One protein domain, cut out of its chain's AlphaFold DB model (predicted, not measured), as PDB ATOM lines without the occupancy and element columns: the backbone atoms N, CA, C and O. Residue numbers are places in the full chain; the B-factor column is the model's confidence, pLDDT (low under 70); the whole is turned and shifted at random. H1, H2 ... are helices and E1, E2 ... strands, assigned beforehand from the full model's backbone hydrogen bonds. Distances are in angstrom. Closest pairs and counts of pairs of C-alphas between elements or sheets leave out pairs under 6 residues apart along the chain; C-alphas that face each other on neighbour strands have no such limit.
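Overview. This is residues 7 to 69 and 94 to 117 of the 120 residues of the protein "Ubiquitin carboxyl-terminal hydrolase" of Botrytis tulipae (UniProt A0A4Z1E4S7). With little regular structure, this is mostly winding loops: helices H1 and H3 lie near the middle, strand E1 toward one end and tiny H2 toward the other, where residues 44 to 49 stick out. The printed part has 87 residues, 28 of them in named elements, mostly helix, in the order E1, H1, H2, H3. It is only just loose, close to compact, with radius of gyration of the C-alphas 14.6 A and spans of 47 by 35 by 26 A.

Arrangement. E1, residues 11 to 13, pairs with no named strand; residues 7 to 8 pair antiparallel with 11 to 12. H1, residues 21 to 30, only just touches H3, residues 105 to 115, with 3 pairs of C-alphas within 8 A, the closest Met 24 and Leu 110 at 7.3 A. They run the same way at a steep tilt of 59 degrees. H2, residues 48 to 51, touches no helix. Every O i to N i+4 pair in H1 and H3 is within hydrogen-bond range; H2 is too short for one.

Along the chain. E1 begins at C-alpha 11 (358.389, 373.019, 394.879). H1 measures 14.0 A; H3, 15.4 A, ends at C-alpha 115 (378.522, 358.611, 401.492).

Size, cuts and confidence. Residues 70 to 93 are not printed; C-alphas 69 and 94 are 29.0 A apart. The link from H1 to H2 is long, 17 residues. No printed residue is under 70 in pLDDT.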
ATOM      1  N   PHE A   7     354.949 368.508 391.650       95.75
ATOM      2  CA  PHE A   7     355.201 369.895 392.032       95.75
ATOM      3  C   PHE A   7     354.039 370.403 392.884       95.75
ATOM      4  O   PHE A   7     352.894 370.381 392.443       95.75
ATOM      5  N   HIS A   8     354.337 370.879 394.091       93.50
ATOM      6  CA  HIS A   8     353.369 371.515 394.987       93.50
ATOM      7  C   HIS A   8     353.834 372.946 395.252       93.50
ATOM      8  O   HIS A   8     354.933 373.147 395.768       93.50
ATOM      9  N   ASN A   9     353.031 373.943 394.867       93.00
ATOM     10  CA  ASN A   9     353.365 375.372 394.979       93.00
ATOM     11  C   ASN A   9     354.759 375.717 394.409       93.00
ATOM     12  O   ASN A   9     355.557 376.392 395.051       93.00
ATOM     13  N   GLY A  10     355.088 375.181 393.228       93.75
ATOM     14  CA  GLY A  10     356.385 375.391 392.567       93.75
ATOM     15  C   GLY A  10     357.561 374.599 393.159       93.75
ATOM     16  O   GLY A  10     358.649 374.606 392.588       93.75
ATOM     17  N   LYS A  11     357.363 373.864 394.259       94.62
ATOM     18  CA  LYS A  11     358.389 373.019 394.879       94.62
ATOM     19  C   LYS A  11     358.292 371.585 394.366       94.62
ATOM     20  O   LYS A  11     357.234 370.964 394.457       94.62
ATOM     21  N   LYS A  12     359.412 371.047 393.869       96.44
ATOM     22  CA  LYS A  12     359.544 369.623 393.533       96.44
ATOM     23  C   LYS A  12     359.398 368.781 394.801       96.44
ATOM     24  O   LYS A  12     360.045 369.068 395.809       96.44
ATOM     25  N   THR A  13     358.602 367.728 394.720       96.38
ATOM     26  CA  THR A  13     358.232 366.868 395.843       96.38
ATOM     27  C   THR A  13     358.251 365.409 395.406       96.38
ATOM     28  O   THR A  13     357.862 365.077 394.285       96.38
ATOM     29  N   PHE A  14     358.735 364.535 396.281       94.62
ATOM     30  CA  PHE A  14     358.712 363.089 396.078       94.62
ATOM     31  C   PHE A  14     357.635 362.423 396.933       94.62
ATOM     32  O   PHE A  14     357.083 363.020 397.854       94.62
ATOM     33  N   THR A  15     357.349 361.158 396.642       92.94
ATOM     34  CA  THR A  15     356.659 360.293 397.598       92.94
ATOM     35  C   THR A  15     357.574 360.048 398.793       92.94
ATOM     36  O   THR A  15     358.766 359.790 398.618       92.94
ATOM     37  N   VAL A  16     357.018 360.148 400.001       93.38
ATOM     38  CA  VAL A  16     357.751 359.874 401.241       93.38
ATOM     39  C   VAL A  16     358.236 358.424 401.219       93.38
ATOM     40  O   VAL A  16     357.454 357.517 400.943       93.38
ATOM     41  N   LEU A  17     359.520 358.209 401.514       94.44
ATOM     42  CA  LEU A  17     360.040 356.865 401.744       94.44
ATOM     43  C   LEU A  17     359.653 356.390 403.143       94.44
ATOM     44  O   LEU A  17     359.852 357.109 404.124       94.44
ATOM     45  N   GLU A  18     359.148 355.165 403.228       96.12
ATOM     46  CA  GLU A  18     358.975 354.467 404.497       96.12
ATOM     47  C   GLU A  18     360.352 354.112 405.075       96.12
ATOM     48  O   GLU A  18     361.191 353.547 404.369       96.12
ATOM     49  N   ASN A  19     360.601 354.452 406.345       96.12
ATOM     50  CA  ASN A  19     361.843 354.082 407.026       96.12
ATOM     51  C   ASN A  19     361.779 352.624 407.490       96.12
ATOM     52  O   ASN A  19     361.545 352.347 408.661       96.12
ATOM     53  N   ASN A  20     361.937 351.722 406.528       97.56
ATOM     54  CA  ASN A  20     361.859 350.278 406.685       97.56
ATOM     55  C   ASN A  20     363.087 349.641 406.009       97.56
ATOM     56  O   ASN A  20     363.405 350.023 404.871       97.56
ATOM     57  N   PRO A  21     363.781 348.684 406.656       97.50
ATOM     58  CA  PRO A  21     364.922 347.989 406.070       97.50
ATOM     59  C   PRO A  21     364.683 347.439 404.663       97.50
ATOM     60  O   PRO A  21     365.559 347.575 403.814       97.50
ATOM     61  N   GLU A  22     363.513 346.872 404.360       97.56
ATOM     62  CA  GLU A  22     363.213 346.339 403.023       97.56
ATOM     63  C   GLU A  22     363.270 347.436 401.950       97.56
ATOM     64  O   GLU A  22     363.878 347.258 400.890       97.56
ATOM     65  N   VAL A  23     362.700 348.606 402.252       96.75
ATOM     66  CA  VAL A  23     362.692 349.773 401.360       96.75
ATOM     67  C   VAL A  23     364.100 350.352 401.219       96.75
ATOM     68  O   VAL A  23     364.556 350.604 400.098       96.75
ATOM     69  N   MET A  24     364.808 350.534 402.337       97.06
ATOM     70  CA  MET A  24     366.143 351.139 402.357       97.06
ATOM     71  C   MET A  24     367.181 350.249 401.677       97.06
ATOM     72  O   MET A  24     367.927 350.734 400.828       97.06
ATOM     73  N   ASN A  25     367.179 348.944 401.953       97.06
ATOM     74  CA  ASN A  25     368.089 347.984 401.328       97.06
ATOM     75  C   ASN A  25     367.832 347.855 399.824       97.06
ATOM     76  O   ASN A  25     368.776 347.842 399.028       97.06
ATOM     77  N   ALA A  26     366.563 347.825 399.399       96.00
ATOM     78  CA  ALA A  26     366.221 347.782 397.980       96.00
ATOM     79  C   ALA A  26     366.690 349.038 397.229       96.00
ATOM     80  O   ALA A  26     367.150 348.937 396.086       96.00
ATOM     81  N   LEU A  27     366.581 350.221 397.844       94.50
ATOM     82  CA  LEU A  27     367.060 351.468 397.251       94.50
ATOM     83  C   LEU A  27     368.591 351.560 397.274       94.50
ATOM     84  O   LEU A  27     369.186 351.869 396.244       94.50
ATOM     85  N   ALA A  28     369.232 351.237 398.396       95.12
ATOM     86  CA  ALA A  28     370.685 351.260 398.538       95.12
ATOM     87  C   ALA A  28     371.377 350.355 397.507       95.12
ATOM     88  O   ALA A  28     372.305 350.788 396.826       95.12
ATOM     89  N   LYS A  29     370.851 349.141 397.292       94.88
ATOM     90  CA  LYS A  29     371.339 348.226 396.250       94.88
ATOM     91  C   LYS A  29     371.228 348.824 394.846       94.88
ATOM     92  O   LYS A  29     372.150 348.695 394.049       94.88
ATOM     93  N   LYS A  30     370.119 349.506 394.527       93.88
ATOM     94  CA  LYS A  30     369.941 350.192 393.229       93.88
ATOM     95  C   LYS A  30     370.904 351.362 393.038       93.88
ATOM     96  O   LYS A  30     371.228 351.687 391.902       93.88
ATOM     97  N   LEU A  31     371.335 351.985 394.131       92.94
ATOM     98  CA  LEU A  31     372.330 353.056 394.139       92.94
ATOM     99  C   LEU A  31     373.776 352.532 394.137       92.94
ATOM    100  O   LEU A  31     374.698 353.338 394.084       92.94
ATOM    101  N   GLY A  32     373.977 351.210 394.151       92.56
ATOM    102  CA  GLY A  32     375.294 350.581 394.035       92.56
ATOM    103  C   GLY A  32     375.984 350.262 395.361       92.56
ATOM    104  O   GLY A  32     377.185 350.007 395.351       92.56
ATOM    105  N   LEU A  33     375.267 350.261 396.492       92.56
ATOM    106  CA  LEU A  33     375.839 349.811 397.765       92.56
ATOM    107  C   LEU A  33     376.239 348.326 397.693       92.56
ATOM    108  O   LEU A  33     375.498 347.516 397.127       92.56
ATOM    109  N   SER A  34     377.382 347.970 398.295       92.12
ATOM    110  CA  SER A  34     377.802 346.568 398.449       92.12
ATOM    111  C   SER A  34     376.734 345.747 399.178       92.12
ATOM    112  O   SER A  34     376.088 346.237 400.103       92.12
ATOM    113  N   SER A  35     376.597 344.471 398.810       91.00
ATOM    114  CA  SER A  35     375.759 343.505 399.532       91.00
ATOM    115  C   SER A  35     376.241 343.204 400.952       91.00
ATOM    116  O   SER A  35     375.492 342.607 401.718       91.00
ATOM    117  N   ASP A  36     377.463 343.610 401.300       92.38
ATOM    118  CA  ASP A  36     378.025 343.438 402.645       92.38
ATOM    119  C   ASP A  36     377.443 344.435 403.659       92.38
ATOM    120  O   ASP A  36     377.609 344.268 404.866       92.38
ATOM    121  N   LEU A  37     376.763 345.481 403.178       93.94
ATOM    122  CA  LEU A  37     376.137 346.509 403.999       93.94
ATOM    123  C   LEU A  37     374.618 346.420 403.886       93.94
ATOM    124  O   LEU A  37     374.048 346.460 402.795       93.94
ATOM    125  N   VAL A  38     373.962 346.317 405.039       95.69
ATOM    126  CA  VAL A  38     372.520 346.092 405.144       95.69
ATOM    127  C   VAL A  38     371.968 346.909 406.314       95.69
ATOM    128  O   VAL A  38     372.574 346.980 407.382       95.69
ATOM    129  N   PHE A  39     370.813 347.535 406.112       97.12
ATOM    130  CA  PHE A  39     370.017 348.156 407.165       97.12
ATOM    131  C   PHE A  39     369.246 347.085 407.937       97.12
ATOM    132  O   PHE A  39     368.646 346.195 407.333       97.12
ATOM    133  N   TYR A  40     369.228 347.220 409.261       97.81
ATOM    134  CA  TYR A  40     368.464 346.394 410.195       97.81
ATOM    135  C   TYR A  40     367.540 347.285 411.021       97.81
ATOM    136  O   TYR A  40     367.867 348.447 411.276       97.81
ATOM    137  N   ASP A  41     366.413 346.735 411.467       97.44
ATOM    138  CA  ASP A  41     365.575 347.404 412.457       97.44
ATOM    139  C   ASP A  41     366.304 347.533 413.798       97.44
ATOM    140  O   ASP A  41     367.060 346.654 414.220       97.44
ATOM    141  N   VAL A  42     366.037 348.638 414.493       97.00
ATOM    142  CA  VAL A  42     366.519 348.884 415.853       97.00
ATOM    143  C   VAL A  42     365.328 348.818 416.800       97.00
ATOM    144  O   VAL A  42     364.570 349.776 416.928       97.00
ATOM    145  N   TYR A  43     365.166 347.681 417.478       96.19
ATOM    146  CA  TYR A  43     364.025 347.454 418.374       96.19
ATOM    147  C   TYR A  43     364.110 348.214 419.703       96.19
ATOM    148  O   TYR A  43     363.092 348.433 420.355       96.19
ATOM    149  N   SER A  44     365.309 348.617 420.124       95.56
ATOM    150  CA  SER A  44     365.514 349.399 421.343       95.56
ATOM    151  C   SER A  44     366.767 350.260 421.239       95.56
ATOM    152  O   SER A  44     367.752 349.863 420.623       95.56
ATOM    153  N   LEU A  45     366.742 351.429 421.881       93.00
ATOM    154  CA  LEU A  45     367.892 352.329 422.038       93.00
ATOM    155  C   LEU A  45     368.552 352.210 423.416       93.00
ATOM    156  O   LEU A  45     369.411 353.022 423.747       93.00
ATOM    157  N   THR A  46     368.141 351.247 424.239       95.12
ATOM    158  CA  THR A  46     368.640 351.115 425.617       95.12
ATOM    159  C   THR A  46     368.845 349.675 426.071       95.12
ATOM    160  O   THR A  46     369.440 349.476 427.124       95.12
ATOM    161  N   ASP A  47     368.381 348.682 425.308       96.94
ATOM    162  CA  ASP A  47     368.508 347.263 425.644       96.94
ATOM    163  C   ASP A  47     369.682 346.623 424.876       96.94
ATOM    164  O   ASP A  47     369.567 346.381 423.666       96.94
ATOM    165  N   PRO A  48     370.801 346.293 425.553       94.25
ATOM    166  CA  PRO A  48     371.953 345.664 424.911       94.25
ATOM    167  C   PRO A  48     371.657 344.273 424.333       94.25
ATOM    168  O   PRO A  48     372.311 343.859 423.375       94.25
ATOM    169  N   GLY A  49     370.676 343.551 424.884       96.44
ATOM    170  CA  GLY A  49     370.249 342.247 424.379       96.44
ATOM    171  C   GLY A  49     369.675 342.361 422.971       96.44
ATOM    172  O   GLY A  49     370.073 341.616 422.075       96.44
ATOM    173  N   LEU A  50     368.826 343.362 422.735       96.50
ATOM    174  CA  LEU A  50     368.270 343.645 421.408       96.50
ATOM    175  C   LEU A  50     369.331 344.182 420.434       96.50
ATOM    176  O   LEU A  50     369.281 343.893 419.241       96.50
ATOM    177  N   TRP A  51     370.347 344.895 420.922       94.19
ATOM    178  CA  TRP A  51     371.459 345.372 420.087       94.19
ATOM    179  C   TRP A  51     372.383 344.275 419.572       94.19
ATOM    180  O   TRP A  51     373.073 344.483 418.570       94.19
ATOM    181  N   SER A  52     372.444 343.148 420.280       94.19
ATOM    182  CA  SER A  52     373.283 342.004 419.913       94.19
ATOM    183  C   SER A  52     372.790 341.292 418.646       94.19
ATOM    184  O   SER A  52     373.558 340.583 418.003       94.19
ATOM    185  N   MET A  53     371.535 341.541 418.251       94.81
ATOM    186  CA  MET A  53     370.918 341.011 417.032       94.81
ATOM    187  C   MET A  53     371.413 341.706 415.756       94.81
ATOM    188  O   MET A  53     371.234 341.175 414.663       94.81
ATOM    189  N   ILE A  54     372.025 342.891 415.879       96.44
ATOM    190  CA  ILE A  54     372.521 343.675 414.745       96.44
ATOM    191  C   ILE A  54     374.010 343.352 414.537       96.44
ATOM    192  O   ILE A  54     374.808 343.589 415.457       96.44
ATOM    193  N   PRO A  55     374.413 342.852 413.349       95.50
ATOM    194  CA  PRO A  55     375.812 342.579 413.038       95.50
ATOM    195  C   PRO A  55     376.712 343.804 413.214       95.50
ATOM    196  O   PRO A  55     376.287 344.950 413.060       95.50
ATOM    197  N   ARG A  56     377.982 343.556 413.549       94.19
ATOM    198  CA  ARG A  56     378.992 344.596 413.784       94.19
ATOM    199  C   ARG A  56     380.099 344.529 412.727       94.19
ATOM    200  O   ARG A  56     380.424 343.425 412.291       94.19
ATOM    201  N   PRO A  57     380.726 345.669 412.377       94.75
ATOM    202  CA  PRO A  57     380.480 347.021 412.901       94.75
ATOM    203  C   PRO A  57     379.187 347.667 412.368       94.75
ATOM    204  O   PRO A  57     378.662 347.274 411.336       94.75
ATOM    205  N   VAL A  58     378.680 348.679 413.085       94.50
ATOM    206  CA  VAL A  58     377.580 349.542 412.612       94.50
ATOM    207  C   VAL A  58     378.182 350.854 412.123       94.50
ATOM    208  O   VAL A  58     378.973 351.465 412.839       94.50
ATOM    209  N   HIS A  59     377.798 351.286 410.922       94.19
ATOM    210  CA  HIS A  59     378.377 352.466 410.269       94.19
ATOM    211  C   HIS A  59     377.498 353.718 410.344       94.19
ATOM    212  O   HIS A  59     378.021 354.828 410.303       94.19
ATOM    213  N   ALA A  60     376.178 353.557 410.452       95.75
ATOM    214  CA  ALA A  60     375.232 354.664 410.516       95.75
ATOM    215  C   ALA A  60     373.941 354.247 411.234       95.75
ATOM    216  O   ALA A  60     373.605 353.064 411.289       95.75
ATOM    217  N   LEU A  61     373.205 355.236 411.745       95.69
ATOM    218  CA  LEU A  61     371.864 355.085 412.305       95.69
ATOM    219  C   LEU A  61     370.926 356.075 411.604       95.69
ATOM    220  O   LEU A  61     371.173 357.280 411.632       95.69
ATOM    221  N   LEU A  62     369.853 355.572 410.990       96.88
ATOM    222  CA  LEU A  62     368.834 356.387 410.325       96.88
ATOM    223  C   LEU A  62     367.553 356.405 411.165       96.88
ATOM    224  O   LEU A  62     366.879 355.386 411.310       96.88
ATOM    225  N   VAL A  63     367.209 357.572 411.707       96.00
ATOM    226  CA  VAL A  63     366.082 357.732 412.637       96.00
ATOM    227  C   VAL A  63     364.991 358.587 412.005       96.00
ATOM    228  O   VAL A  63     365.272 359.631 411.418       96.00
ATOM    229  N   ILE A  64     363.736 358.172 412.180       94.75
ATOM    230  CA  ILE A  64     362.569 359.030 411.956       94.75
ATOM    231  C   ILE A  64     361.997 359.469 413.298       94.75
ATOM    232  O   ILE A  64     361.821 358.659 414.204       94.75
ATOM    233  N   LEU A  65     361.704 360.758 413.418       92.44
ATOM    234  CA  LEU A  65     361.086 361.347 414.600       92.44
ATOM    235  C   LEU A  65     359.940 362.259 414.152       92.44
ATOM    236  O   LEU A  65     360.077 362.952 413.137       92.44
ATOM    237  N   PRO A  66     358.815 362.296 414.884       92.75
ATOM    238  CA  PRO A  66     357.768 363.266 414.612       92.75
ATOM    239  C   PRO A  66     358.289 364.674 414.910       92.75
ATOM    240  O   PRO A  66     358.779 364.943 416.005       92.75
ATOM    241  N   LEU A  67     358.152 365.593 413.951       93.38
ATOM    242  CA  LEU A  67     358.505 366.996 414.154       93.38
ATOM    243  C   LEU A  67     357.433 367.691 415.003       93.38
ATOM    244  O   LEU A  67     356.491 368.286 414.479       93.38
ATOM    245  N   THR A  68     357.547 367.577 416.326       96.69
ATOM    246  CA  THR A  68     356.626 368.231 417.261       96.69
ATOM    247  C   THR A  68     356.827 369.754 417.262       96.69
ATOM    248  O   THR A  68     357.925 370.233 416.958       96.69
ATOM    249  N   PRO A  69     355.811 370.553 417.645       97.38
ATOM    250  CA  PRO A  69     355.952 372.009 417.723       97.38
ATOM    251  C   PRO A  69     357.068 372.474 418.667       97.38
ATOM    252  O   PRO A  69     357.776 373.438 418.364       97.38
ATOM    253  N   VAL A  94     382.911 365.438 406.715       92.12
ATOM    254  CA  VAL A  94     381.606 364.918 406.305       92.12
ATOM    255  C   VAL A  94     381.127 365.593 405.024       92.12
ATOM    256  O   VAL A  94     381.391 366.766 404.774       92.12
ATOM    257  N   ILE A  95     380.354 364.858 404.232       92.50
ATOM    258  CA  ILE A  95     379.582 365.391 403.115       92.50
ATOM    259  C   ILE A  95     378.154 365.612 403.598       92.50
ATOM    260  O   ILE A  95     377.456 364.673 403.994       92.50
ATOM    261  N   TRP A  96     377.707 366.862 403.525       92.62
ATOM    262  CA  TRP A  96     376.366 367.266 403.915       92.62
ATOM    263  C   TRP A  96     375.612 367.888 402.740       92.62
ATOM    264  O   TRP A  96     376.177 368.576 401.893       92.62
ATOM    265  N   PHE A  97     374.301 367.663 402.709       92.81
ATOM    266  CA  PHE A  97     373.416 368.181 401.672       92.81
ATOM    267  C   PHE A  97     372.189 368.811 402.309       92.81
ATOM    268  O   PHE A  97     371.476 368.160 403.077       92.81
ATOM    269  N   LYS A  98     371.890 370.050 401.916       92.56
ATOM    270  CA  LYS A  98     370.633 370.701 402.273       92.56
ATOM    271  C   LYS A  98     369.481 370.026 401.537       92.56
ATOM    272  O   LYS A  98     369.467 369.972 400.307       92.56
ATOM    273  N   GLN A  99     368.461 369.592 402.270       94.81
ATOM    274  CA  GLN A  99     367.227 369.133 401.643       94.81
ATOM    275  C   GLN A  99     366.455 370.322 401.054       94.81
ATOM    276  O   GLN A  99     365.927 371.168 401.774       94.81
ATOM    277  N   THR A 100     366.332 370.353 399.731       95.06
ATOM    278  CA  THR A 100     365.550 371.370 399.000       95.06
ATOM    279  C   THR A 100     364.281 370.799 398.356       95.06
ATOM    280  O   THR A 100     363.363 371.551 398.032       95.06
ATOM    281  N   ILE A 101     364.177 369.469 398.243       96.25
ATOM    282  CA  ILE A 101     363.034 368.746 397.659       96.25
ATOM    283  C   ILE A 101     362.042 368.343 398.765       96.25
ATOM    284  O   ILE A 101     362.427 367.868 399.839       96.25
ATOM    285  N   GLY A 102     360.748 368.558 398.522       96.25
ATOM    286  CA  GLY A 102     359.672 368.168 399.437       96.25
ATOM    287  C   GLY A 102     359.627 366.653 399.637       96.25
ATOM    288  O   GLY A 102     359.837 365.903 398.687       96.25
ATOM    289  N   HIS A 103     359.374 366.209 400.873       95.62
ATOM    290  CA  HIS A 103     359.252 364.787 401.242       95.62
ATOM    291  C   HIS A 103     360.471 363.896 400.925       95.62
ATOM    292  O   HIS A 103     360.400 362.679 401.054       95.62
ATOM    293  N   ALA A 104     361.618 364.489 400.585       95.88
ATOM    294  CA  ALA A 104     362.836 363.762 400.240       95.88
ATOM    295  C   ALA A 104     363.718 363.395 401.452       95.88
ATOM    296  O   ALA A 104     364.848 362.954 401.255       95.88
ATOM    297  N   CYS A 105     363.243 363.571 402.691       95.38
ATOM    298  CA  CYS A 105     364.054 363.364 403.899       95.38
ATOM    299  C   CYS A 105     364.603 361.938 404.010       95.38
ATOM    300  O   CYS A 105     365.777 361.780 404.316       95.38
ATOM    301  N   GLY A 106     363.808 360.914 403.679       95.62
ATOM    302  CA  GLY A 106     364.283 359.526 403.671       95.62
ATOM    303  C   GLY A 106     365.411 359.295 402.660       95.62
ATOM    304  O   GLY A 106     366.395 358.637 402.972       95.62
ATOM    305  N   SER A 107     365.317 359.893 401.466       94.75
ATOM    306  CA  SER A 107     366.359 359.777 400.437       94.75
ATOM    307  C   SER A 107     367.630 360.540 400.807       94.75
ATOM    308  O   SER A 107     368.724 360.037 400.580       94.75
ATOM    309  N   ILE A 108     367.493 361.741 401.379       96.75
ATOM    310  CA  ILE A 108     368.632 362.544 401.845       96.75
ATOM    311  C   ILE A 108     369.314 361.867 403.037       96.75
ATOM    312  O   ILE A 108     370.535 361.752 403.035       96.75
ATOM    313  N   GLY A 109     368.544 361.356 404.000       96.62
ATOM    314  CA  GLY A 109     369.069 360.609 405.142       96.62
ATOM    315  C   GLY A 109     369.809 359.343 404.713       96.62
ATOM    316  O   GLY A 109     370.945 359.140 405.131       96.62
ATOM    317  N   LEU A 110     369.225 358.544 403.807       96.19
ATOM    318  CA  LEU A 110     369.911 357.389 403.222       96.19
ATOM    319  C   LEU A 110     371.219 357.812 402.546       96.19
ATOM    320  O   LEU A 110     372.263 357.237 402.830       96.19
ATOM    321  N   LEU A 111     371.184 358.838 401.691       95.62
ATOM    322  CA  LEU A 111     372.375 359.339 401.005       95.62
ATOM    323  C   LEU A 111     373.477 359.734 402.000       95.62
ATOM    324  O   LEU A 111     374.627 359.351 401.801       95.62
ATOM    325  N   HIS A 112     373.134 360.436 403.085       95.94
ATOM    326  CA  HIS A 112     374.087 360.789 404.141       95.94
ATOM    327  C   HIS A 112     374.691 359.564 404.826       95.94
ATOM    328  O   HIS A 112     375.893 359.582 405.086       95.94
ATOM    329  N   CYS A 113     373.914 358.501 405.067       95.50
ATOM    330  CA  CYS A 113     374.442 357.244 405.603       95.50
ATOM    331  C   CYS A 113     375.447 356.581 404.650       95.50
ATOM    332  O   CYS A 113     376.471 356.081 405.106       95.50
ATOM    333  N   LEU A 114     375.166 356.570 403.342       93.19
ATOM    334  CA  LEU A 114     375.990 355.839 402.373       93.19
ATOM    335  C   LEU A 114     377.325 356.536 402.079       93.19
ATOM    336  O   LEU A 114     378.350 355.874 401.978       93.19
ATOM    337  N   ILE A 115     377.331 357.865 401.944       92.38
ATOM    338  CA  ILE A 115     378.522 358.611 401.492       92.38
ATOM    339  C   ILE A 115     379.525 358.924 402.608       92.38
ATOM    340  O   ILE A 115     380.679 359.226 402.320       92.38
ATOM    341  N   ASN A 116     379.075 358.913 403.867       92.94
ATOM    342  CA  ASN A 116     379.907 359.228 405.032       92.94
ATOM    343  C   ASN A 116     380.417 357.968 405.749       92.94
ATOM    344  O   ASN A 116     381.023 358.069 406.814       92.94
ATOM    345  N   GLY A 117     380.168 356.781 405.186       84.69
ATOM    346  CA  GLY A 117     380.695 355.529 405.714       84.69
ATOM    347  C   GLY A 117     382.230 355.462 405.629       84.69
ATOM    348  O   GLY A 117     382.833 356.082 404.752       84.69
TER     349      GLY A 117